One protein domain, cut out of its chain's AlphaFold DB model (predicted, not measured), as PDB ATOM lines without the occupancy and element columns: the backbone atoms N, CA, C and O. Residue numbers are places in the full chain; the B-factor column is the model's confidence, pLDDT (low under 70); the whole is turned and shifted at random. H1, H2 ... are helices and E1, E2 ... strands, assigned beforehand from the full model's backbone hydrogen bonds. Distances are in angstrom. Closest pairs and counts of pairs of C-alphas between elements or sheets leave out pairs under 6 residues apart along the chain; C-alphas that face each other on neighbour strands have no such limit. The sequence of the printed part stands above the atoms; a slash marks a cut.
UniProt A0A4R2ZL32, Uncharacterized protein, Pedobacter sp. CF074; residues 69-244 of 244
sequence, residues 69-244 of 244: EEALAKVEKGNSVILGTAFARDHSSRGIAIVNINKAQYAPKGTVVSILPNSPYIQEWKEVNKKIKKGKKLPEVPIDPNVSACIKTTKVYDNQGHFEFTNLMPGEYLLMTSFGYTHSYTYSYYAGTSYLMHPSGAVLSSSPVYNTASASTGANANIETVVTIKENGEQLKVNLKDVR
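This is residues 69 to 244 of the 244 residues of an uncharacterized protein of Pedobacter sp. CF074 (UniProt A0A4R2ZL32). What shape do these atoms make? A small sandwich of two sheets, E4 E1 E7 on E3 E2 E5 E6, lies toward one end of the domain, and the hairpin of E5 and E6 runs on far beyond it as a long, twisted arm that makes most of the length. At the sandwich's other end H1 and H3 sit together, and H2 juts out as a second, shorter arm, with residues 136 to 144 folding back from it to H3. What are the parts and the size? The printed part has 176 residues with three named helices and seven named strands, in the order H1 E1 E2 H2 H3 E3 E4 E5 E6 E7; the class is mixed, one sheet having the order E3 E2 E5 E6, antiparallel, and the other E4 E1 E7, mixed. The whole is extended, with a radius of gyration of the C-alphas of 24.5 A and spans of 90 by 43 by 26 A.

Where does the printed part begin? H1 holds residues 69 to 76, with C-alpha 69 at (188.185, 238.825, 217.011). E1 is residues 80 to 89, 28.7 A long, and E2 is residues 112 to 117. What comes next? H2 is residues 120 to 135, 22.7 A from first to last C-alpha, and H3 is residues 145 to 150. E3 is residues 152 to 155, and E4 is residues 162 to 168. Which strands are the longest? E5, residues 171 to 197, is 73.7 A long, and E6, residues 203 to 229, is 71.2 A long; C-alpha 197 is at (143.775, 202.389, 276.526). E7, residues 235 to 243, is 25.1 A long and ends with C-alpha 243 at (168.178, 220.472, 239.537).

How do the two sheets stand? They form a sandwich, two sheets face to face, the facing parts 8.4 A centre to centre and their best planes 10 degrees apart. E6 and E7 come closest at the C-alphas of Ala 221 and Asp 242, 5.8 A. How are the strands paired? E1 is parallel to E7, with N 83 and O 236 at 2.9 A, and antiparallel to E4, with N 82 and O 165 at 2.8 A. E2 is antiparallel to E3, with N 115 and O 152 at 2.8 A, and to E5, with N 174 and O 116 at 2.7 A. E5 and E6 are a hairpin, with N 173 and O 227 at 2.8 A; E5 bends by 56 degrees at residue 178 and E6 by 63 degrees at residue 218. Where are the helices? H1 and H3 touch, their closest C-alphas being those of Leu 72 and Cys 150, 5.3 A, and run the same way at a shallow tilt of 33 degrees, only just short of steep. H2 touches no helix and is not on either sheet. In H2 every O i to N i+4 pair is within hydrogen-bond range, in H1 3 of 4, and in H3 0 of 2, beside 3 of 3 O i to N i+3 pairs.

How far does it reach? The two C-alphas farthest apart, those of Glu 69 and Ser 200, are 90.4 A apart. Is the printed part unbroken, and which link is long? The printed part has no cut, and the link from E1 to E2, with 22 residues, is long; its residues 105 to 106 pair antiparallel with residues 87 to 88 of E1. Where is the model less sure? The mean pLDDT of the printed part is 86.3, and residues 91 to 102, 136 to 138, 186 and 244 are under 70.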
ATOM      1  N   GLU A  69     188.526 239.009 218.427       91.62
ATOM      2  CA  GLU A  69     188.185 238.825 217.011       91.62
ATOM      3  C   GLU A  69     187.753 237.387 216.722       91.62
ATOM      4  O   GLU A  69     186.737 237.158 216.065       91.62
ATOM      5  N   GLU A  70     188.475 236.414 217.284       91.56
ATOM      6  CA  GLU A  70     188.124 234.999 217.164       91.56
ATOM      7  C   GLU A  70     186.784 234.691 217.853       91.56
ATOM      8  O   GLU A  70     185.948 233.968 217.308       91.56
ATOM      9  N   ALA A  71     186.555 235.258 219.039       92.50
ATOM     10  CA  ALA A  71     185.307 235.069 219.768       92.50
ATOM     11  C   ALA A  71     184.108 235.684 219.023       92.50
ATOM     12  O   ALA A  71     183.081 235.022 218.888       92.50
ATOM     13  N   LEU A  72     184.237 236.900 218.484       92.31
ATOM     14  CA  LEU A  72     183.182 237.533 217.681       92.31
ATOM     15  C   LEU A  72     182.865 236.728 216.421       92.31
ATOM     16  O   LEU A  72     181.696 236.480 216.125       92.31
ATOM     17  N   ALA A  73     183.891 236.243 215.716       91.69
ATOM     18  CA  ALA A  73     183.694 235.422 214.526       91.69
ATOM     19  C   ALA A  73     182.820 234.188 214.816       91.69
ATOM     20  O   ALA A  73     181.915 233.889 214.035       91.69
ATOM     21  N   LYS A  74     183.018 233.533 215.970       91.31
ATOM     22  CA  LYS A  74     182.240 232.350 216.376       91.31
ATOM     23  C   LYS A  74     180.743 232.627 216.563       91.31
ATOM     24  O   LYS A  74     179.938 231.742 216.284       91.31
ATOM     25  N   VAL A  75     180.354 233.830 216.996       90.94
ATOM     26  CA  VAL A  75     178.943 234.182 217.280       90.94
ATOM     27  C   VAL A  75     178.217 234.922 216.149       90.94
ATOM     28  O   VAL A  75     176.983 235.023 216.187       90.94
ATOM     29  N   GLU A  76     178.957 235.436 215.161       89.19
ATOM     30  CA  GLU A  76     178.409 236.250 214.062       89.19
ATOM     31  C   GLU A  76     178.471 235.589 212.678       89.19
ATOM     32  O   GLU A  76     177.607 235.871 211.848       89.19
ATOM     33  N   LYS A  77     179.470 234.740 212.395       86.75
ATOM     34  CA  LYS A  77     179.797 234.295 211.020       86.75
ATOM     35  C   LYS A  77     179.527 232.816 210.734       86.75
ATOM     36  O   LYS A  77     180.053 232.281 209.758       86.75
ATOM     37  N   GLY A  78     178.767 232.126 211.577       88.44
ATOM     38  CA  GLY A  78     178.466 230.711 211.361       88.44
ATOM     39  C   GLY A  78     177.101 230.448 210.735       88.44
ATOM     40  O   GLY A  78     176.335 231.376 210.501       88.44
ATOM     41  N   ASN A  79     176.793 229.167 210.509       93.12
ATOM     42  CA  ASN A  79     175.508 228.710 209.963       93.12
ATOM     43  C   ASN A  79     174.759 227.746 210.898       93.12
ATOM     44  O   ASN A  79     173.674 227.284 210.556       93.12
ATOM     45  N   SER A  80     175.331 227.406 212.055       95.56
ATOM     46  CA  SER A  80     174.729 226.464 212.998       95.56
ATOM     47  C   SER A  80     173.693 227.144 213.894       95.56
ATOM     48  O   SER A  80     173.728 228.360 214.124       95.56
ATOM     49  N   VAL A  81     172.775 226.333 214.416       96.38
ATOM     50  CA  VAL A  81     171.648 226.757 215.248       96.38
ATOM     51  C   VAL A  81     171.644 225.955 216.545       96.38
ATOM     52  O   VAL A  81     171.795 224.736 216.534       96.38
ATOM     53  N   ILE A  82     171.435 226.631 217.672       96.56
ATOM     54  CA  ILE A  82     171.139 225.994 218.956       96.56
ATOM     55  C   ILE A  82     169.676 226.254 219.282       96.56
ATOM     56  O   ILE A  82     169.276 227.399 219.478       96.56
ATOM     57  N   LEU A  83     168.905 225.180 219.397       97.12
ATOM     58  CA  LEU A  83     167.544 225.181 219.916       97.12
ATOM     59  C   LEU A  83     167.584 224.645 221.337       97.12
ATOM     60  O   LEU A  83     168.158 223.582 221.579       97.12
ATOM     61  N   GLY A  84     166.969 225.333 222.289       95.56
ATOM     62  CA  GLY A  84     166.981 224.829 223.650       95.56
ATOM     63  C   GLY A  84     165.741 225.108 224.460       95.56
ATOM     64  O   GLY A  84     164.904 225.930 224.100       95.56
ATOM     65  N   THR A  85     165.655 224.390 225.574       96.81
ATOM     66  CA  THR A  85     164.584 224.507 226.561       96.81
ATOM     67  C   THR A  85     165.200 224.809 227.923       96.81
ATOM     68  O   THR A  85     166.044 224.050 228.407       96.81
ATOM     69  N   ALA A  86     164.791 225.911 228.550       95.12
ATOM     70  CA  ALA A  86     165.217 226.300 229.890       95.12
ATOM     71  C   ALA A  86     164.140 225.962 230.931       95.12
ATOM     72  O   ALA A  86     162.997 226.409 230.820       95.12
ATOM     73  N   PHE A  87     164.492 225.167 231.944       93.12
ATOM     74  CA  PHE A  87     163.577 224.784 233.023       93.12
ATOM     75  C   PHE A  87     164.308 224.430 234.322       93.12
ATOM     76  O   PHE A  87     165.474 224.050 234.326       93.12
ATOM     77  N   ALA A  88     163.610 224.538 235.445       90.50
ATOM     78  CA  ALA A  88     164.073 224.094 236.751       90.50
ATOM     79  C   ALA A  88     163.237 222.900 237.217       90.50
ATOM     80  O   ALA A  88     162.048 222.778 236.892       90.50
ATOM     81  N   ARG A  89     163.861 222.002 237.977       85.38
ATOM     82  CA  ARG A  89     163.169 220.954 238.727       85.38
ATOM     83  C   ARG A  89     163.578 221.011 240.181       85.38
ATOM     84  O   ARG A  89     164.730 221.272 240.510       85.38
ATOM     85  N   ASP A  90     162.590 220.728 241.004       74.12
ATOM     86  CA  ASP A  90     162.735 220.622 242.438       74.12
ATOM     87  C   ASP A  90     162.805 219.144 242.835       74.12
ATOM     88  O   ASP A  90     162.013 218.346 242.330       74.12
ATOM     89  N   HIS A  91     163.710 218.750 243.721       65.88
ATOM     90  CA  HIS A  91     163.749 217.439 244.350       65.88
ATOM     91  C   HIS A  91     163.228 217.532 245.780       65.88
ATOM     92  O   HIS A  91     163.811 218.163 246.658       65.88
ATOM     93  N   SER A  92     162.152 216.794 246.064       55.75
ATOM     94  CA  SER A  92     161.749 216.570 247.449       55.75
ATOM     95  C   SER A  92     162.773 215.666 248.146       55.75
ATOM     96  O   SER A  92     163.032 214.550 247.694       55.75
ATOM     97  N   SER A  93     163.306 216.118 249.276       51.88
ATOM     98  CA  SER A  93     164.388 215.507 250.061       51.88
ATOM     99  C   SER A  93     164.029 214.218 250.827       51.88
ATOM    100  O   SER A  93     164.634 213.917 251.856       51.88
ATOM    101  N   ARG A  94     163.062 213.417 250.362       52.69
ATOM    102  CA  ARG A  94     162.712 212.136 251.004       52.69
ATOM    103  C   ARG A  94     162.951 210.962 250.076       52.69
ATOM    104  O   ARG A  94     162.485 210.960 248.947       52.69
ATOM    105  N   GLY A  95     163.658 209.963 250.608       47.12
ATOM    106  CA  GLY A  95     164.204 208.773 249.948       47.12
ATOM    107  C   GLY A  95     163.206 207.786 249.336       47.12
ATOM    108  O   GLY A  95     163.453 206.587 249.365       47.12
ATOM    109  N   ILE A  96     162.111 208.262 248.745       45.19
ATOM    110  CA  ILE A  96     161.321 207.517 247.765       45.19
ATOM    111  C   ILE A  96     161.669 208.114 246.398       45.19
ATOM    112  O   ILE A  96     160.921 208.881 245.797       45.19
ATOM    113  N   ALA A  97     162.861 207.770 245.915       41.41
ATOM    114  CA  ALA A  97     163.411 208.184 244.624       41.41
ATOM    115  C   ALA A  97     162.735 207.485 243.421       41.41
ATOM    116  O   ALA A  97     163.398 207.179 242.435       41.41
ATOM    117  N   ILE A  98     161.435 207.178 243.503       41.34
ATOM    118  CA  ILE A  98     160.743 206.358 242.491       41.34
ATOM    119  C   ILE A  98     159.809 207.194 241.614       41.34
ATOM    120  O   ILE A  98     159.431 206.762 240.531       41.34
ATOM    121  N   VAL A  99     159.489 208.431 241.996       42.62
ATOM    122  CA  VAL A  99     158.639 209.272 241.157       42.62
ATOM    123  C   VAL A  99     159.252 210.669 241.081       42.62
ATOM    124  O   VAL A  99     159.224 211.452 242.025       42.62
ATOM    125  N   ASN A 100     159.865 210.976 239.940       45.28
ATOM    126  CA  ASN A 100     160.332 212.313 239.577       45.28
ATOM    127  C   ASN A 100     159.101 213.179 239.221       45.28
ATOM    128  O   ASN A 100     158.880 213.499 238.056       45.28
ATOM    129  N   ILE A 101     158.221 213.429 240.204       50.88
ATOM    130  CA  ILE A 101     156.863 213.996 240.005       50.88
ATOM    131  C   ILE A 101     156.829 215.518 240.008       50.88
ATOM    132  O   ILE A 101     155.790 216.101 239.702       50.88
ATOM    133  N   ASN A 102     157.929 216.186 240.354       61.62
ATOM    134  CA  ASN A 102     157.919 217.638 240.385       61.62
ATOM    135  C   ASN A 102     157.917 218.175 238.952       61.62
ATOM    136  O   ASN A 102     158.851 217.970 238.170       61.62
ATOM    137  N   LYS A 103     156.805 218.833 238.603       72.50
ATOM    138  CA  LYS A 103     156.557 219.415 237.284       72.50
ATOM    139  C   LYS A 103     157.709 220.350 236.923       72.50
ATOM    140  O   LYS A 103     158.105 221.188 237.730       72.50
ATOM    141  N   ALA A 104     158.231 220.209 235.704       84.62
ATOM    142  CA  ALA A 104     159.228 221.134 235.184       84.62
ATOM    143  C   ALA A 104     158.675 222.565 235.233       84.62
ATOM    144  O   ALA A 104     157.587 222.838 234.719       84.62
ATOM    145  N   GLN A 105     159.422 223.457 235.873       90.06
ATOM    146  CA  GLN A 105     159.115 224.880 235.935       90.06
ATOM    147  C   GLN A 105     159.930 225.572 234.852       90.06
ATOM    148  O   GLN A 105     161.134 225.771 234.998       90.06
ATOM    149  N   TYR A 106     159.283 225.847 233.725       93.31
ATOM    150  CA  TYR A 106     159.927 226.456 232.569       93.31
ATOM    151  C   TYR A 106     160.283 227.916 232.832       93.31
ATOM    152  O   TYR A 106     159.572 228.620 233.551       93.31
ATOM    153  N   ALA A 107     161.378 228.365 232.224       93.00
ATOM    154  CA  ALA A 107     161.741 229.770 232.228       93.00
ATOM    155  C   ALA A 107     160.601 230.601 231.603       93.00
ATOM    156  O   ALA A 107     160.082 230.217 230.549       93.00
ATOM    157  N   PRO A 108     160.184 231.715 232.230       92.81
ATOM    158  CA  PRO A 108     159.101 232.533 231.707       92.81
ATOM    159  C   PRO A 108     159.481 233.196 230.379       92.81
ATOM    160  O   PRO A 108     160.647 233.494 230.105       92.81
ATOM    161  N   LYS A 109     158.468 233.490 229.558       95.62
ATOM    162  CA  LYS A 109     158.648 234.264 228.329       95.62
ATOM    163  C   LYS A 109     159.361 235.583 228.634       95.62
ATOM    164  O   LYS A 109     158.962 236.326 229.528       95.62
ATOM    165  N   GLY A 110     160.400 235.887 227.862       93.31
ATOM    166  CA  GLY A 110     161.239 237.067 228.060       93.31
ATOM    167  C   GLY A 110     162.476 236.842 228.931       93.31
ATOM    168  O   GLY A 110     163.318 237.742 228.966       93.31
ATOM    169  N   THR A 111     162.644 235.673 229.568       95.44
ATOM    170  CA  THR A 111     163.907 235.306 230.230       95.44
ATOM    171  C   THR A 111     165.059 235.386 229.240       95.44
ATOM    172  O   THR A 111     164.983 234.844 228.137       95.44
ATOM    173  N   VAL A 112     166.130 236.067 229.645       97.12
ATOM    174  CA  VAL A 112     167.330 236.237 228.828       97.12
ATOM    175  C   VAL A 112     168.194 234.989 228.940       97.12
ATOM    176  O   VAL A 112     168.549 234.563 230.038       97.12
ATOM    177  N   VAL A 113     168.551 234.432 227.789       96.75
ATOM    178  CA  VAL A 113     169.569 233.392 227.666       96.75
ATOM    179  C   VAL A 113     170.763 234.014 226.961       96.75
ATOM    180  O   VAL A 113     170.614 234.650 225.916       96.75
ATOM    181  N   SER A 114     171.944 233.841 227.537       96.75
ATOM    182  CA  SER A 114     173.207 234.348 227.011       96.75
ATOM    183  C   SER A 114     174.063 233.191 226.518       96.75
ATOM    184  O   SER A 114     174.089 232.126 227.135       96.75
ATOM    185  N   ILE A 115     174.785 233.412 225.427       95.75
ATOM    186  CA  ILE A 115     175.791 232.494 224.906       95.75
ATOM    187  C   ILE A 115     177.117 233.231 224.736       95.75
ATOM    188  O   ILE A 115     177.160 234.377 224.286       95.75
ATOM    189  N   LEU A 116     178.200 232.554 225.099       94.81
ATOM    190  CA  LEU A 116     179.567 233.038 224.971       94.81
ATOM    191  C   LEU A 116     180.444 231.917 224.397       94.81
ATOM    192  O   LEU A 116     180.354 230.794 224.887       94.81
ATOM    193  N   PRO A 117     181.321 232.170 223.411       95.12
ATOM    194  CA  PRO A 117     182.308 231.183 222.987       95.12
ATOM    195  C   PRO A 117     183.202 230.757 224.149       95.12
ATOM    196  O   PRO A 117     183.822 231.587 224.818       95.12
ATOM    197  N   ASN A 118     183.288 229.454 224.381       93.94
ATOM    198  CA  ASN A 118     184.141 228.896 225.412       93.94
ATOM    199  C   ASN A 118     185.584 228.874 224.888       93.94
ATOM    200  O   ASN A 118     185.915 228.121 223.975       93.94
ATOM    201  N   SER A 119     186.436 229.737 225.436       93.31
ATOM    202  CA  SER A 119     187.864 229.790 225.113       93.31
ATOM    203  C   SER A 119     188.709 229.348 226.312       93.31
ATOM    204  O   SER A 119     188.226 229.403 227.450       93.31
ATOM    205  N   PRO A 120     189.985 228.963 226.107       92.94
ATOM    206  CA  PRO A 120     190.897 228.635 227.206       92.94
ATOM    207  C   PRO A 120     190.990 229.747 228.261       92.94
ATOM    208  O   PRO A 120     191.039 229.466 229.457       92.94
ATOM    209  N   TYR A 121     190.910 231.011 227.826       92.88
ATOM    210  CA  TYR A 121     190.828 232.173 228.710       92.88
ATOM    211  C   TYR A 121     189.629 232.110 229.667       92.88
ATOM    212  O   TYR A 121     189.795 232.272 230.874       92.88
ATOM    213  N   ILE A 122     188.426 231.845 229.145       92.31
ATOM    214  CA  ILE A 122     187.199 231.791 229.954       92.31
ATOM    215  C   ILE A 122     187.257 230.632 230.952       92.31
ATOM    216  O   ILE A 122     186.862 230.796 232.108       92.31
ATOM    217  N   GLN A 123     187.772 229.477 230.530       92.38
ATOM    218  CA  GLN A 123     187.928 228.317 231.406       92.38
ATOM    219  C   GLN A 123     188.889 228.620 232.564       92.38
ATOM    220  O   GLN A 123     188.520 228.452 233.728       92.38
ATOM    221  N   GLU A 124     190.077 229.148 232.264       91.31
ATOM    222  CA  GLU A 124     191.084 229.495 233.273       91.31
ATOM    223  C   GLU A 124     190.573 230.573 234.238       91.31
ATOM    224  O   GLU A 124     190.673 230.410 235.456       91.31
ATOM    225  N   TRP A 125     189.952 231.638 233.719       91.69
ATOM    226  CA  TRP A 125     189.360 232.702 234.534       91.69
ATOM    227  C   TRP A 125     188.334 232.153 235.538       91.69
ATOM    228  O   TRP A 125     188.368 232.493 236.727       91.69
ATOM    229  N   LYS A 126     187.466 231.228 235.105       90.44
ATOM    230  CA  LYS A 126     186.486 230.574 235.989       90.44
ATOM    231  C   LYS A 126     187.150 229.699 237.043       90.44
ATOM    232  O   LYS A 126     186.728 229.714 238.201       90.44
ATOM    233  N   GLU A 127     188.176 228.936 236.682       90.69
ATOM    234  CA  GLU A 127     188.903 228.086 237.628       90.69
ATOM    235  C   GLU A 127     189.637 228.895 238.696       90.69
ATOM    236  O   GLU A 127     189.579 228.555 239.884       90.69
ATOM    237  N   VAL A 128     190.292 229.983 238.291       88.12
ATOM    238  CA  VAL A 128     190.971 230.928 239.183       88.12
ATOM    239  C   VAL A 128     189.972 231.533 240.166       88.12
ATOM    240  O   VAL A 128     190.152 231.410 241.381       88.12
ATOM    241  N   ASN A 129     188.859 232.083 239.673       87.94
ATOM    242  CA  ASN A 129     187.838 232.682 240.533       87.94
ATOM    243  C   ASN A 129     187.134 231.654 241.425       87.94
ATOM    244  O   ASN A 129     186.805 231.954 242.574       87.94
ATOM    245  N   LYS A 130     186.980 230.404 240.975       88.75
ATOM    246  CA  LYS A 130     186.490 229.303 241.820       88.75
ATOM    247  C   LYS A 130     187.441 229.014 242.984       88.75
ATOM    248  O   LYS A 130     186.975 228.780 244.101       88.75
ATOM    249  N   LYS A 131     188.760 229.028 242.757       85.12
ATOM    250  CA  LYS A 131     189.771 228.851 243.818       85.12
ATOM    251  C   LYS A 131     189.763 230.032 244.794       85.12
ATOM    252  O   LYS A 131     189.753 229.809 246.004       85.12
ATOM    253  N   ILE A 132     189.666 231.259 244.286       83.31
ATOM    254  CA  ILE A 132     189.572 232.483 245.097       83.31
ATOM    255  C   ILE A 132     188.323 232.469 245.992       83.31
ATOM    256  O   ILE A 132     188.443 232.637 247.209       83.31
ATOM    257  N   LYS A 133     187.145 232.156 245.429       83.56
ATOM    258  CA  LYS A 133     185.876 232.023 246.173       83.56
ATOM    259  C   LYS A 133     185.970 231.027 247.324       83.56
ATOM    260  O   LYS A 133     185.475 231.297 248.415       83.56
ATOM    261  N   LYS A 134     186.627 229.883 247.102       83.00
ATOM    262  CA  LYS A 134     186.865 228.881 248.156       83.00
ATOM    263  C   LYS A 134     187.795 229.404 249.250       83.00
ATOM    264  O   LYS A 134     187.571 229.113 250.420       83.00
ATOM    265  N   GLY A 135     188.820 230.169 248.876       75.38
ATOM    266  CA  GLY A 135     189.797 230.737 249.803       75.38
ATOM    267  C   GLY A 135     189.287 231.920 250.635       75.38
ATOM    268  O   GLY A 135     189.860 232.172 251.691       75.38
ATOM    269  N   LYS A 136     188.238 232.633 250.185       68.88
ATOM    270  CA  LYS A 136     187.590 233.798 250.843       68.88
ATOM    271  C   LYS A 136     188.527 234.942 251.277       68.88
ATOM    272  O   LYS A 136     188.166 235.742 252.134       68.88
ATOM    273  N   LYS A 137     189.740 235.017 250.727       64.25
ATOM    274  CA  LYS A 137     190.783 235.968 251.160       64.25
ATOM    275  C   LYS A 137     191.145 237.016 250.112       64.25
ATOM    276  O   LYS A 137     191.787 237.994 250.468       64.25
ATOM    277  N   LEU A 138     190.757 236.798 248.857       69.38
ATOM    278  CA  LEU A 138     191.131 237.632 247.719       69.38
ATOM    279  C   LEU A 138     189.875 238.107 246.980       69.38
ATOM    280  O   LEU A 138     188.897 237.355 246.934       69.38
ATOM    281  N   PRO A 139     189.891 239.321 246.402       73.75
ATOM    282  CA  PRO A 139     188.870 239.728 245.449       73.75
ATOM    283  C   PRO A 139     188.938 238.852 244.192       73.75
ATOM    284  O   PRO A 139     190.001 238.357 243.817       73.75
ATOM    285  N   GLU A 140     187.789 238.653 243.547       80.19
ATOM    286  CA  GLU A 140     187.720 237.949 242.265       80.19
ATOM    287  C   GLU A 140     188.476 238.724 241.185       80.19
ATOM    288  O   GLU A 140     188.452 239.954 241.135       80.19
ATOM    289  N   VAL A 141     189.133 237.984 240.300       82.62
ATOM    290  CA  VAL A 141     189.807 238.542 239.133       82.62
ATOM    291  C   VAL A 141     188.730 239.058 238.180       82.62
ATOM    292  O   VAL A 141     187.841 238.280 237.810       82.62
ATOM    293  N   PRO A 142     188.776 240.334 237.762       82.25
ATOM    294  CA  PRO A 142     187.828 240.858 236.790       82.25
ATOM    295  C   PRO A 142     187.991 240.133 235.450       82.25
ATOM    296  O   PRO A 142     189.094 239.747 235.065       82.25
ATOM    297  N   ILE A 143     186.878 239.911 234.757       88.06
ATOM    298  CA  ILE A 143     186.904 239.364 233.399       88.06
ATOM    299  C   ILE A 143     187.374 240.440 232.415       88.06
ATOM    300  O   ILE A 143     187.141 241.627 232.642       88.06
ATOM    301  N   ASP A 144     188.021 240.036 231.322       87.19
ATOM    302  CA  ASP A 144     188.430 240.955 230.259       87.19
ATOM    303  C   ASP A 144     187.198 241.714 229.725       87.19
ATOM    304  O   ASP A 144     186.187 241.088 229.377       87.19
ATOM    305  N   PRO A 145     187.245 243.057 229.653       85.44
ATOM    306  CA  PRO A 145     186.098 243.870 229.257       85.44
ATOM    307  C   PRO A 145     185.603 243.553 227.839       85.44
ATOM    308  O   PRO A 145     184.414 243.712 227.554       85.44
ATOM    309  N   ASN A 146     186.473 243.051 226.956       89.75
ATOM    310  CA  ASN A 146     186.111 242.675 225.592       89.75
ATOM    311  C   ASN A 146     185.213 241.439 225.527       89.75
ATOM    312  O   ASN A 146     184.541 241.254 224.514       89.75
ATOM    313  N   VAL A 147     185.161 240.617 226.582       89.75
ATOM    314  CA  VAL A 147     184.274 239.445 226.630       89.75
ATOM    315  C   VAL A 147     182.818 239.864 226.481       89.75
ATOM    316  O   VAL A 147     182.066 239.190 225.787       89.75
ATOM    317  N   SER A 148     182.435 241.000 227.073       87.75
ATOM    318  CA  SER A 148     181.063 241.515 227.023       87.75
ATOM    319  C   SER A 148     180.550 241.731 225.595       87.75
ATOM    320  O   SER A 148     179.392 241.435 225.313       87.75
ATOM    321  N   ALA A 149     181.423 242.162 224.681       88.62
ATOM    322  CA  ALA A 149     181.086 242.370 223.274       88.62
ATOM    323  C   ALA A 149     180.817 241.053 222.527       88.62
ATOM    324  O   ALA A 149     180.133 241.058 221.511       88.62
ATOM    325  N   CYS A 150     181.338 239.932 223.030       91.94
ATOM    326  CA  CYS A 150     181.195 238.609 222.423       91.94
ATOM    327  C   CYS A 150     180.022 237.808 223.007       91.94
ATOM    328  O   CYS A 150     179.830 236.648 222.638       91.94
ATOM    329  N   ILE A 151     179.257 238.394 223.934       93.44
ATOM    330  CA  ILE A 151     178.066 237.763 224.496       93.44
ATOM    331  C   ILE A 151     176.895 238.033 223.563       93.44
ATOM    332  O   ILE A 151     176.431 239.164 223.421       93.44
ATOM    333  N   LYS A 152     176.364 236.966 222.975       94.69
ATOM    334  CA  LYS A 152     175.109 237.020 222.231       94.69
ATOM    335  C   LYS A 152     173.971 236.656 223.175       94.69
ATOM    336  O   LYS A 152     174.097 235.745 223.989       94.69
ATOM    337  N   THR A 153     172.857 237.371 223.086       96.31
ATOM    338  CA  THR A 153     171.688 237.119 223.935       96.31
ATOM    339  C   THR A 153     170.459 236.841 223.089       96.31
ATOM    340  O   THR A 153     170.315 237.346 221.977       96.31
ATOM    341  N   THR A 154     169.577 236.007 223.620       96.56
ATOM    342  CA  THR A 154     168.252 235.728 223.075       96.56
ATOM    343  C   THR A 154     167.251 235.720 224.224       96.56
ATOM    344  O   THR A 154     167.628 235.766 225.401       96.56
ATOM    345  N   LYS A 155     165.963 235.682 223.900       96.88
ATOM    346  CA  LYS A 155     164.900 235.594 224.898       96.88
ATOM    347  C   LYS A 155     164.108 234.323 224.695       96.88
ATOM    348  O   LYS A 155     163.861 233.910 223.564       96.88
ATOM    349  N   VAL A 156     163.653 233.758 225.804       96.44
ATOM    350  CA  VAL A 156     162.628 232.722 225.777       96.44
ATOM    351  C   VAL A 156     161.389 233.279 225.074       96.44
ATOM    352  O   VAL A 156     160.871 234.331 225.471       96.44
ATOM    353  N   TYR A 157     160.929 232.601 224.024       94.94
ATOM    354  CA  TYR A 157     159.866 233.109 223.151       94.94
ATOM    355  C   TYR A 157     158.467 232.593 223.509       94.94
ATOM    356  O   TYR A 157     157.471 233.195 223.095       94.94
ATOM    357  N   ASP A 158     158.369 231.546 224.327       94.00
ATOM    358  CA  ASP A 158     157.104 230.940 224.742       94.00
ATOM    359  C   ASP A 158     157.044 230.600 226.240       94.00
ATOM    360  O   ASP A 158     157.945 230.903 227.018       94.00
ATOM    361  N   ASN A 159     155.936 229.991 226.662       91.75
ATOM    362  CA  ASN A 159     155.721 229.567 228.050       91.75
ATOM    363  C   ASN A 159     156.281 228.163 228.340       91.75
ATOM    364  O   ASN A 159     156.031 227.606 229.407       91.75
ATOM    365  N   GLN A 160     156.989 227.573 227.379       93.62
ATOM    366  CA  GLN A 160     157.633 226.268 227.491       93.62
ATOM    367  C   GLN A 160     159.152 226.413 227.624       93.62
ATOM    368  O   GLN A 160     159.870 225.420 227.572       93.62
ATOM    369  N   GLY A 161     159.657 227.631 227.841       93.00
ATOM    370  CA  GLY A 161     161.076 227.867 228.073       93.00
ATOM    371  C   GLY A 161     161.924 227.743 226.811       93.00
ATOM    372  O   GLY A 161     163.142 227.595 226.940       93.00
ATOM    373  N   HIS A 162     161.329 227.759 225.614       97.69
ATOM    374  CA  HIS A 162     162.087 227.586 224.383       97.69
ATOM    375  C   HIS A 162     162.860 228.849 223.995       97.69
ATOM    376  O   HIS A 162     162.351 229.968 224.084       97.69
ATOM    377  N   PHE A 163     164.094 228.653 223.540       97.50
ATOM    378  CA  PHE A 163     164.987 229.697 223.047       97.50
ATOM    379  C   PHE A 163     165.784 229.206 221.835       97.50
ATOM    380  O   PHE A 163     165.930 228.003 221.611       97.50
ATOM    381  N   GLU A 164     166.322 230.153 221.070       97.19
ATOM    382  CA  GLU A 164     167.116 229.864 219.879       97.19
ATOM    383  C   GLU A 164     168.295 230.829 219.738       97.19
ATOM    384  O   GLU A 164     168.162 232.038 219.959       97.19
ATOM    385  N   PHE A 165     169.437 230.279 219.327       96.75
ATOM    386  CA  PHE A 165     170.566 231.024 218.784       96.75
ATOM    387  C   PHE A 165     170.858 230.560 217.365       96.75
ATOM    388  O   PHE A 165     170.991 229.367 217.119       96.75
ATOM    389  N   THR A 166     171.044 231.511 216.460       95.50
ATOM    390  CA  THR A 166     171.417 231.262 215.065       95.50
ATOM    391  C   THR A 166     172.808 231.813 214.763       95.50
ATOM    392  O   THR A 166     173.382 232.558 215.565       95.50
ATOM    393  N   ASN A 167     173.332 231.489 213.584       94.25
ATOM    394  CA  ASN A 167     174.582 232.009 213.027       94.25
ATOM    395  C   ASN A 167     175.837 231.690 213.859       94.25
ATOM    396  O   ASN A 167     176.718 232.536 214.024       94.25
ATOM    397  N   LEU A 168     175.908 230.476 214.410       95.25
ATOM    398  CA  LEU A 168     177.025 230.022 215.242       95.25
ATOM    399  C   LEU A 168     178.011 229.178 214.432       95.25
ATOM    400  O   LEU A 168     177.604 228.360 213.606       95.25
ATOM    401  N   MET A 169     179.313 229.384 214.629       95.31
ATOM    402  CA  MET A 169     180.338 228.523 214.024       95.31
ATOM    403  C   MET A 169     180.485 227.216 214.819       95.31
ATOM    404  O   MET A 169     180.097 227.159 215.988       95.31
ATOM    405  N   PRO A 170     181.103 226.171 214.251       95.81
ATOM    406  CA  PRO A 170     181.567 225.032 215.038       95.81
ATOM    407  C   PRO A 170     182.495 225.472 216.175       95.81
ATOM    408  O   PRO A 170     183.346 226.348 215.999       95.81
ATOM    409  N   GLY A 171     182.324 224.873 217.349       94.06
ATOM    410  CA  GLY A 171     183.084 225.217 218.543       94.06
ATOM    411  C   GLY A 171     182.331 224.950 219.839       94.06
ATOM    412  O   GLY A 171     181.182 224.506 219.851       94.06
ATOM    413  N   GLU A 172     183.005 225.230 220.948       96.25
ATOM    414  CA  GLU A 172     182.416 225.153 222.278       96.25
ATOM    415  C   GLU A 172     181.809 226.491 222.695       96.25
ATOM    416  O   GLU A 172     182.392 227.557 222.485       96.25
ATOM    417  N   TYR A 173     180.657 226.426 223.351       96.00
ATOM    418  CA  TYR A 173     179.910 227.579 223.821       96.00
ATOM    419  C   TYR A 173     179.449 227.374 225.256       96.00
ATOM    420  O   TYR A 173     179.010 226.295 225.642       96.00
ATOM    421  N   LEU A 174     179.518 228.442 226.035       95.44
ATOM    422  CA  LEU A 174     178.960 228.555 227.366       95.44
ATOM    423  C   LEU A 174     177.574 229.197 227.267       95.44
ATOM    424  O   LEU A 174     177.455 230.361 226.887       95.44
ATOM    425  N   LEU A 175     176.537 228.446 227.620       96.44
ATOM    426  CA  LEU A 175     175.173 228.941 227.778       96.44
ATOM    427  C   LEU A 175     174.919 229.308 229.233       96.44
ATOM    428  O   LEU A 175     175.259 228.547 230.139       96.44
ATOM    429  N   MET A 176     174.282 230.453 229.442       95.62
ATOM    430  CA  MET A 176     173.971 231.003 230.754       95.62
ATOM    431  C   MET A 176     172.540 231.529 230.786       95.62
ATOM    432  O   MET A 176     172.112 232.249 229.884       95.62
ATOM    433  N   THR A 177     171.803 231.210 231.842       95.69
ATOM    434  CA  THR A 177     170.478 231.786 232.102       95.69
ATOM    435  C   THR A 177     170.205 231.834 233.600       95.69
ATOM    436  O   THR A 177     170.734 231.025 234.368       95.69
ATOM    437  N   SER A 178     169.377 232.787 234.015       93.75
ATOM    438  CA  SER A 178     168.879 232.884 235.382       93.75
ATOM    439  C   SER A 178     167.397 233.236 235.379       93.75
ATOM    440  O   SER A 178     166.966 234.119 234.634       93.75
ATOM    441  N   PHE A 179     166.607 232.534 236.189       92.75
ATOM    442  CA  PHE A 179     165.182 232.814 236.360       92.75
ATOM    443  C   PHE A 179     164.666 232.323 237.716       92.75
ATOM    444  O   PHE A 179     165.200 231.384 238.308       92.75
ATOM    445  N   GLY A 180     163.611 232.973 238.205       86.94
ATOM    446  CA  GLY A 180     162.926 232.570 239.429       86.94
ATOM    447  C   GLY A 180     162.053 231.332 239.215       86.94
ATOM    448  O   GLY A 180     161.409 231.196 238.175       86.94
ATOM    449  N   TYR A 181     162.003 230.454 240.211       85.06
ATOM    450  CA  TYR A 181     161.093 229.311 240.285       85.06
ATOM    451  C   TYR A 181     160.589 229.127 241.723       85.06
ATOM    452  O   TYR A 181     161.119 229.716 242.666       85.06
ATOM    453  N   THR A 182     159.546 228.328 241.910       82.19
ATOM    454  CA  THR A 182     158.993 228.020 243.231       82.19
ATOM    455  C   THR A 182     159.595 226.721 243.755       82.19
ATOM    456  O   THR A 182     159.431 225.669 243.143       82.19
ATOM    457  N   HIS A 183     160.275 226.783 244.895       78.81
ATOM    458  CA  HIS A 183     160.735 225.606 245.623       78.81
ATOM    459  C   HIS A 183     159.639 225.150 246.590       78.81
ATOM    460  O   HIS A 183     159.214 225.932 247.435       78.81
ATOM    461  N   SER A 184     159.177 223.912 246.472       73.19
ATOM    462  CA  SER A 184     158.132 223.308 247.294       73.19
ATOM    463  C   SER A 184     158.702 222.132 248.078       73.19
ATOM    464  O   SER A 184     159.243 221.190 247.503       73.19
ATOM    465  N   TYR A 185     158.522 222.140 249.397       70.56
ATOM    466  CA  TYR A 185     159.000 221.078 250.275       70.56
ATOM    467  C   TYR A 185     157.888 220.551 251.182       70.56
ATOM    468  O   TYR A 185     157.022 221.288 251.656       70.56
ATOM    469  N   THR A 186     157.934 219.245 251.446       69.88
ATOM    470  CA  THR A 186     157.053 218.571 252.405       69.88
ATOM    471  C   THR A 186     157.865 218.185 253.631       69.88
ATOM    472  O   THR A 186     158.922 217.566 253.514       69.88
ATOM    473  N   TYR A 187     157.361 218.508 254.816       73.12
ATOM    474  CA  TYR A 187     157.972 218.116 256.083       73.12
ATOM    475  C   TYR A 187     156.967 217.360 256.950       73.12
ATOM    476  O   TYR A 187     155.754 217.504 256.804       73.12
ATOM    477  N   SER A 188     157.484 216.510 257.837       80.00
ATOM    478  CA  SER A 188     156.682 215.830 258.854       80.00
ATOM    479  C   SER A 188     156.959 216.489 260.182       80.00
ATOM    480  O   SER A 188     158.116 216.764 260.496       80.00
ATOM    481  N   TYR A 189     155.910 216.708 260.955       81.75
ATOM    482  CA  TYR A 189     156.010 217.244 262.298       81.75
ATOM    483  C   TYR A 189     155.254 216.331 263.254       81.75
ATOM    484  O   TYR A 189     154.269 215.688 262.884       81.75
ATOM    485  N   TYR A 190     155.762 216.234 264.477       88.44
ATOM    486  CA  TYR A 190     155.106 215.477 265.530       88.44
ATOM    487  C   TYR A 190     153.772 216.153 265.865       88.44
ATOM    488  O   TYR A 190     153.738 217.332 266.219       88.44
ATOM    489  N   ALA A 191     152.681 215.413 265.697       88.06
ATOM    490  CA  ALA A 191     151.314 215.904 265.846       88.06
ATOM    491  C   ALA A 191     150.641 215.404 267.133       88.06
ATOM    492  O   ALA A 191     149.533 215.827 267.450       88.06
ATOM    493  N   GLY A 192     151.303 214.519 267.879       89.06
ATOM    494  CA  GLY A 192     150.807 213.978 269.139       89.06
ATOM    495  C   GLY A 192     151.223 212.526 269.330       89.06
ATOM    496  O   GLY A 192     151.971 211.971 268.534       89.06
ATOM    497  N   THR A 193     150.731 211.898 270.392       89.88
ATOM    498  CA  THR A 193     150.923 210.466 270.638       89.88
ATOM    499  C   THR A 193     149.560 209.802 270.705       89.88
ATOM    500  O   THR A 193     148.681 210.249 271.442       89.88
ATOM    501  N   SER A 194     149.370 208.749 269.914       88.56
ATOM    502  CA  SER A 194     148.193 207.895 270.018       88.56
ATOM    503  C   SER A 194     148.420 206.896 271.136       88.56
ATOM    504  O   SER A 194     149.476 206.260 271.181       88.56
ATOM    505  N   TYR A 195     147.419 206.723 271.990       86.44
ATOM    506  CA  TYR A 195     147.454 205.742 273.060       86.44
ATOM    507  C   TYR A 195     146.363 204.696 272.868       86.44
ATOM    508  O   TYR A 195     145.208 205.033 272.612       86.44
ATOM    509  N   LEU A 196     146.724 203.429 273.047       86.19
ATOM    510  CA  LEU A 196     145.762 202.351 273.231       86.19
ATOM    511  C   LEU A 196     145.467 202.237 274.728       86.19
ATOM    512  O   LEU A 196     146.393 202.038 275.514       86.19
ATOM    513  N   MET A 197     144.200 202.366 275.122       86.44
ATOM    514  CA  MET A 197     143.775 202.389 276.526       86.44
ATOM    515  C   MET A 197     142.906 201.176 276.861       86.44
ATOM    516  O   MET A 197     142.008 200.818 276.101       86.44
ATOM    517  N   HIS A 198     143.151 200.563 278.016       82.06
ATOM    518  CA  HIS A 198     142.258 199.569 278.611       82.06
ATOM    519  C   HIS A 198     141.007 200.266 279.192       82.06
ATOM    520  O   HIS A 198     141.130 201.406 279.647       82.06
ATOM    521  N   PRO A 199     139.824 199.619 279.280       82.50
ATOM    522  CA  PRO A 199     138.619 200.229 279.866       82.50
ATOM    523  C   PRO A 199     138.778 200.731 281.311       82.50
ATOM    524  O   PRO A 199     138.025 201.590 281.751       82.50
ATOM    525  N   SER A 200     139.778 200.228 282.043       86.38
ATOM    526  CA  SER A 200     140.149 200.704 283.385       86.38
ATOM    527  C   SER A 200     140.973 202.002 283.393       86.38
ATOM    528  O   SER A 200     141.372 202.454 284.461       86.38
ATOM    529  N   GLY A 201     141.285 202.573 282.225       81.75
ATOM    530  CA  GLY A 201     142.099 203.784 282.070       81.75
ATOM    531  C   GLY A 201     143.614 203.551 281.998       81.75
ATOM    532  O   GLY A 201     144.369 204.515 281.912       81.75
ATOM    533  N   ALA A 202     144.083 202.298 282.020       84.06
ATOM    534  CA  ALA A 202     145.508 201.979 281.908       84.06
ATOM    535  C   ALA A 202     146.001 202.055 280.449       84.06
ATOM    536  O   ALA A 202     145.354 201.524 279.544       84.06
ATOM    537  N   VAL A 203     147.168 202.668 280.227       86.62
ATOM    538  CA  VAL A 203     147.819 202.749 278.907       86.62
ATOM    539  C   VAL A 203     148.416 201.387 278.547       86.62
ATOM    540  O   VAL A 203     149.295 200.894 279.247       86.62
ATOM    541  N   LEU A 204     147.965 200.792 277.443       84.50
ATOM    542  CA  LEU A 204     148.454 199.505 276.936       84.50
ATOM    543  C   LEU A 204     149.583 199.668 275.912       84.50
ATOM    544  O   LEU A 204     150.480 198.835 275.840       84.50
ATOM    545  N   SER A 205     149.542 200.730 275.104       87.88
ATOM    546  CA  SER A 205     150.591 201.060 274.135       87.88
ATOM    547  C   SER A 205     150.532 202.539 273.768       87.88
ATOM    548  O   SER A 205     149.480 203.173 273.880       87.88
ATOM    549  N   SER A 206     151.657 203.087 273.318       87.38
ATOM    550  CA  SER A 206     151.738 204.445 272.791       87.38
ATOM    551  C   SER A 206     152.574 204.470 271.518       87.38
ATOM    552  O   SER A 206     153.528 203.706 271.371       87.38
ATOM    553  N   SER A 207     152.207 205.325 270.571       87.50
ATOM    554  CA  SER A 207     152.968 205.515 269.337       87.50
ATOM    555  C   SER A 207     152.929 206.981 268.914       87.50
ATOM    556  O   SER A 207     151.860 207.597 268.966       87.50
ATOM    557  N   PRO A 208     154.072 207.564 268.515       86.88
ATOM    558  CA  PRO A 208     154.106 208.937 268.045       86.88
ATOM    559  C   PRO A 208     153.357 209.048 266.716       86.88
ATOM    560  O   PRO A 208     153.580 208.273 265.787       86.88
ATOM    561  N   VAL A 209     152.485 210.043 266.626       85.00
ATOM    562  CA  VAL A 209     151.748 210.403 265.419       85.00
ATOM    563  C   VAL A 209     152.471 211.568 264.766       85.00
ATOM    564  O   VAL A 209     152.720 212.603 265.387       85.00
ATOM    565  N   TYR A 210     152.799 211.405 263.491       85.69
ATOM    566  CA  TYR A 210     153.385 212.455 262.672       85.69
ATOM    567  C   TYR A 210     152.386 212.864 261.597       85.69
ATOM    568  O   TYR A 210     151.873 212.009 260.879       85.69
ATOM    569  N   ASN A 211     152.171 214.167 261.449       84.88
ATOM    570  CA  ASN A 211     151.448 214.725 260.311       84.88
ATOM    571  C   ASN A 211     152.435 215.261 259.280       84.88
ATOM    572  O   ASN A 211     153.612 215.482 259.574       84.88
ATOM    573  N   THR A 212     151.947 215.485 258.065       80.06
ATOM    574  CA  THR A 212     152.699 216.113 256.981       80.06
ATOM    575  C   THR A 212     152.128 217.490 256.669       80.06
ATOM    576  O   THR A 212     150.918 217.701 256.688       80.06
ATOM    577  N   ALA A 213     153.011 218.439 256.379       74.88
ATOM    578  CA  ALA A 213     152.662 219.755 255.865       74.88
ATOM    579  C   ALA A 213     153.537 220.073 254.650       74.88
ATOM    580  O   ALA A 213     154.640 219.535 254.507       74.88
ATOM    581  N   SER A 214     153.031 220.939 253.773       76.75
ATOM    582  CA  SER A 214     153.750 221.415 252.590       76.75
ATOM    583  C   SER A 214     153.911 222.925 252.661       76.75
ATOM    584  O   SER A 214     152.997 223.626 253.091       76.75
ATOM    585  N   ALA A 215     155.065 223.419 252.235       74.50
ATOM    586  CA  ALA A 215     155.367 224.840 252.145       74.50
ATOM    587  C   ALA A 215     156.120 225.122 250.841       74.50
ATOM    588  O   ALA A 215     156.725 224.222 250.258       74.50
ATOM    589  N   SER A 216     156.072 226.374 250.384       78.25
ATOM    590  CA  SER A 216     156.749 226.805 249.164       78.25
ATOM    591  C   SER A 216     157.424 228.158 249.335       78.25
ATOM    592  O   SER A 216     156.859 229.057 249.957       78.25
ATOM    593  N   THR A 217     158.600 228.328 248.744       82.44
ATOM    594  CA  THR A 217     159.374 229.574 248.753       82.44
ATOM    595  C   THR A 217     159.849 229.930 247.347       82.44
ATOM    596  O   THR A 217     159.942 229.081 246.461       82.44
ATOM    597  N   GLY A 218     160.133 231.212 247.110       83.62
ATOM    598  CA  GLY A 218     160.794 231.639 245.877       83.62
ATOM    599  C   GLY A 218     162.264 231.219 245.879       83.62
ATOM    600  O   GLY A 218     162.971 231.422 246.866       83.62
ATOM    601  N   ALA A 219     162.730 230.665 244.767       85.75
ATOM    602  CA  ALA A 219     164.117 230.297 244.524       85.75
ATOM    603  C   ALA A 219     164.570 230.825 243.154       85.75
ATOM    604  O   ALA A 219     163.752 231.169 242.307       85.75
ATOM    605  N   ASN A 220     165.882 230.894 242.932       89.38
ATOM    606  CA  ASN A 220     166.462 231.286 241.646       89.38
ATOM    607  C   ASN A 220     167.261 230.127 241.065       89.38
ATOM    608  O   ASN A 220     168.152 229.601 241.741       89.38
ATOM    609  N   ALA A 221     166.954 229.769 239.823       89.75
ATOM    610  CA  ALA A 221     167.739 228.854 239.016       89.75
ATOM    611  C   ALA A 221     168.861 229.642 238.341       89.75
ATOM    612  O   ALA A 221     168.594 230.647 237.687       89.75
ATOM    613  N   ASN A 222     170.107 229.203 238.510       92.69
ATOM    614  CA  ASN A 222     171.279 229.806 237.869       92.69
ATOM    615  C   ASN A 222     171.977 228.715 237.072       92.69
ATOM    616  O   ASN A 222     172.685 227.887 237.643       92.69
ATOM    617  N   ILE A 223     171.735 228.692 235.767       93.56
ATOM    618  CA  ILE A 223     172.162 227.597 234.905       93.56
ATOM    619  C   ILE A 223     173.330 228.068 234.066       93.56
ATOM    620  O   ILE A 223     173.269 229.107 233.409       93.56
ATOM    621  N   GLU A 224     174.373 227.254 234.069       94.19
ATOM    622  CA  GLU A 224     175.544 227.422 233.235       94.19
ATOM    623  C   GLU A 224     175.895 226.061 232.626       94.19
ATOM    624  O   GLU A 224     175.979 225.056 233.334       94.19
ATOM    625  N   THR A 225     176.036 225.981 231.305       94.19
ATOM    626  CA  THR A 225     176.288 224.709 230.612       94.19
ATOM    627  C   THR A 225     177.189 224.928 229.409       94.19
ATOM    628  O   THR A 225     176.977 225.854 228.632       94.19
ATOM    629  N   VAL A 226     178.191 224.062 229.253       95.88
ATOM    630  CA  VAL A 226     179.038 224.029 228.057       95.88
ATOM    631  C   VAL A 226     178.406 223.093 227.036       95.88
ATOM    632  O   VAL A 226     178.008 221.980 227.376       95.88
ATOM    633  N   VAL A 227     178.315 223.547 225.793       96.00
ATOM    634  CA  VAL A 227     177.835 222.762 224.654       96.00
ATOM    635  C   VAL A 227     178.824 222.867 223.506       96.00
ATOM    636  O   VAL A 227     179.565 223.843 223.409       96.00
ATOM    637  N   THR A 228     178.813 221.882 222.617       96.69
ATOM    638  CA  THR A 228     179.745 221.815 221.492       96.69
ATOM    639  C   THR A 228     178.961 221.650 220.202       96.69
ATOM    640  O   THR A 228     178.205 220.691 220.066       96.69
ATOM    641  N   ILE A 229     179.167 222.570 219.264       95.75
ATOM    642  CA  ILE A 229     178.750 222.438 217.867       95.75
ATOM    643  C   ILE A 229     179.914 221.780 217.130       95.75
ATOM    644  O   ILE A 229     181.009 222.344 217.077       95.75
ATOM    645  N   LYS A 230     179.704 220.579 216.602       94.12
ATOM    646  CA  LYS A 230     180.740 219.779 215.940       94.12
ATOM    647  C   LYS A 230     180.941 220.205 214.494       94.12
ATOM    648  O   LYS A 230     182.076 220.248 214.027       94.12
ATOM    649  N   GLU A 231     179.853 220.526 213.801       93.81
ATOM    650  CA  GLU A 231     179.857 220.735 212.352       93.81
ATOM    651  C   GLU A 231     179.115 222.016 211.949       93.81
ATOM    652  O   GLU A 231     178.246 222.529 212.661       93.81
ATOM    653  N   ASN A 232     179.501 222.585 210.804       92.12
ATOM    654  CA  ASN A 232     178.904 223.828 210.322       92.12
ATOM    655  C   ASN A 232     177.502 223.551 209.764       92.12
ATOM    656  O   ASN A 232     177.345 222.672 208.922       92.12
ATOM    657  N   GLY A 233     176.500 224.314 210.204       91.56
ATOM    658  CA  GLY A 233     175.095 224.084 209.852       91.56
ATOM    659  C   GLY A 233     174.367 223.093 210.768       91.56
ATOM    660  O   GLY A 233     173.204 222.781 210.524       91.56
ATOM    661  N   GLU A 234     175.020 222.601 211.826       94.38
ATOM    662  CA  GLU A 234     174.395 221.712 212.806       94.38
ATOM    663  C   GLU A 234     173.228 222.402 213.533       94.38
ATOM    664  O   GLU A 234     173.329 223.557 213.951       94.38
ATOM    665  N   GLN A 235     172.131 221.663 213.725       95.69
ATOM    666  CA  GLN A 235     171.030 222.052 214.606       95.69
ATOM    667  C   GLN A 235     171.136 221.293 215.929       95.69
ATOM    668  O   GLN A 235     170.685 220.151 216.054       95.69
ATOM    669  N   LEU A 236     171.731 221.934 216.928       96.00
ATOM    670  CA  LEU A 236     171.963 221.339 218.236       96.00
ATOM    671  C   LEU A 236     170.769 221.588 219.166       96.00
ATOM    672  O   LEU A 236     170.377 222.731 219.394       96.00
ATOM    673  N   LYS A 237     170.213 220.519 219.750       96.31
ATOM    674  CA  LYS A 237     169.140 220.598 220.755       96.31
ATOM    675  C   LYS A 237     169.700 220.485 222.171       96.31
ATOM    676  O   LYS A 237     170.375 219.505 222.480       96.31
ATOM    677  N   VAL A 238     169.398 221.450 223.042       95.88
ATOM    678  CA  VAL A 238     169.983 221.539 224.393       95.88
ATOM    679  C   VAL A 238     168.935 221.777 225.480       95.88
ATOM    680  O   VAL A 238     167.952 222.481 225.283       95.88
ATOM    681  N   ASN A 239     169.167 221.223 226.670       93.88
ATOM    682  CA  ASN A 239     168.322 221.465 227.839       93.88
ATOM    683  C   ASN A 239     169.124 222.205 228.906       93.88
ATOM    684  O   ASN A 239     170.048 221.636 229.489       93.88
ATOM    685  N   LEU A 240     168.743 223.448 229.189       92.50
ATOM    686  CA  LEU A 240     169.257 224.203 230.326       92.50
ATOM    687  C   LEU A 240     168.402 223.839 231.538       92.50
ATOM    688  O   LEU A 240     167.318 224.392 231.723       92.50
ATOM    689  N   LYS A 241     168.878 222.871 232.330       90.56
ATOM    690  CA  LYS A 241     168.183 222.390 233.529       90.56
ATOM    691  C   LYS A 241     168.926 222.766 234.810       90.56
ATOM    692  O   LYS A 241     170.104 222.440 234.934       90.56
ATOM    693  N   ASP A 242     168.231 223.389 235.760       83.94
ATOM    694  CA  ASP A 242     168.665 223.416 237.165       83.94
ATOM    695  C   ASP A 242     167.933 222.309 237.920       83.94
ATOM    696  O   ASP A 242     166.736 222.076 237.710       83.94
ATOM    697  N   VAL A 243     168.670 221.602 238.762       74.94
ATOM    698  CA  VAL A 243     168.178 220.472 239.537       74.94
ATOM    699  C   VAL A 243     168.670 220.677 240.961       74.94
ATOM    700  O   VAL A 243     169.870 220.559 241.215       74.94
ATOM    701  N   ARG A 244     167.752 221.017 241.867       62.91
ATOM    702  CA  ARG A 244     168.028 221.174 243.301       62.91
ATOM    703  C   ARG A 244     167.259 220.170 244.117       62.91
ATOM    704  O   ARG A 244     166.130 219.873 243.686       62.91
TER     705      ARG A 244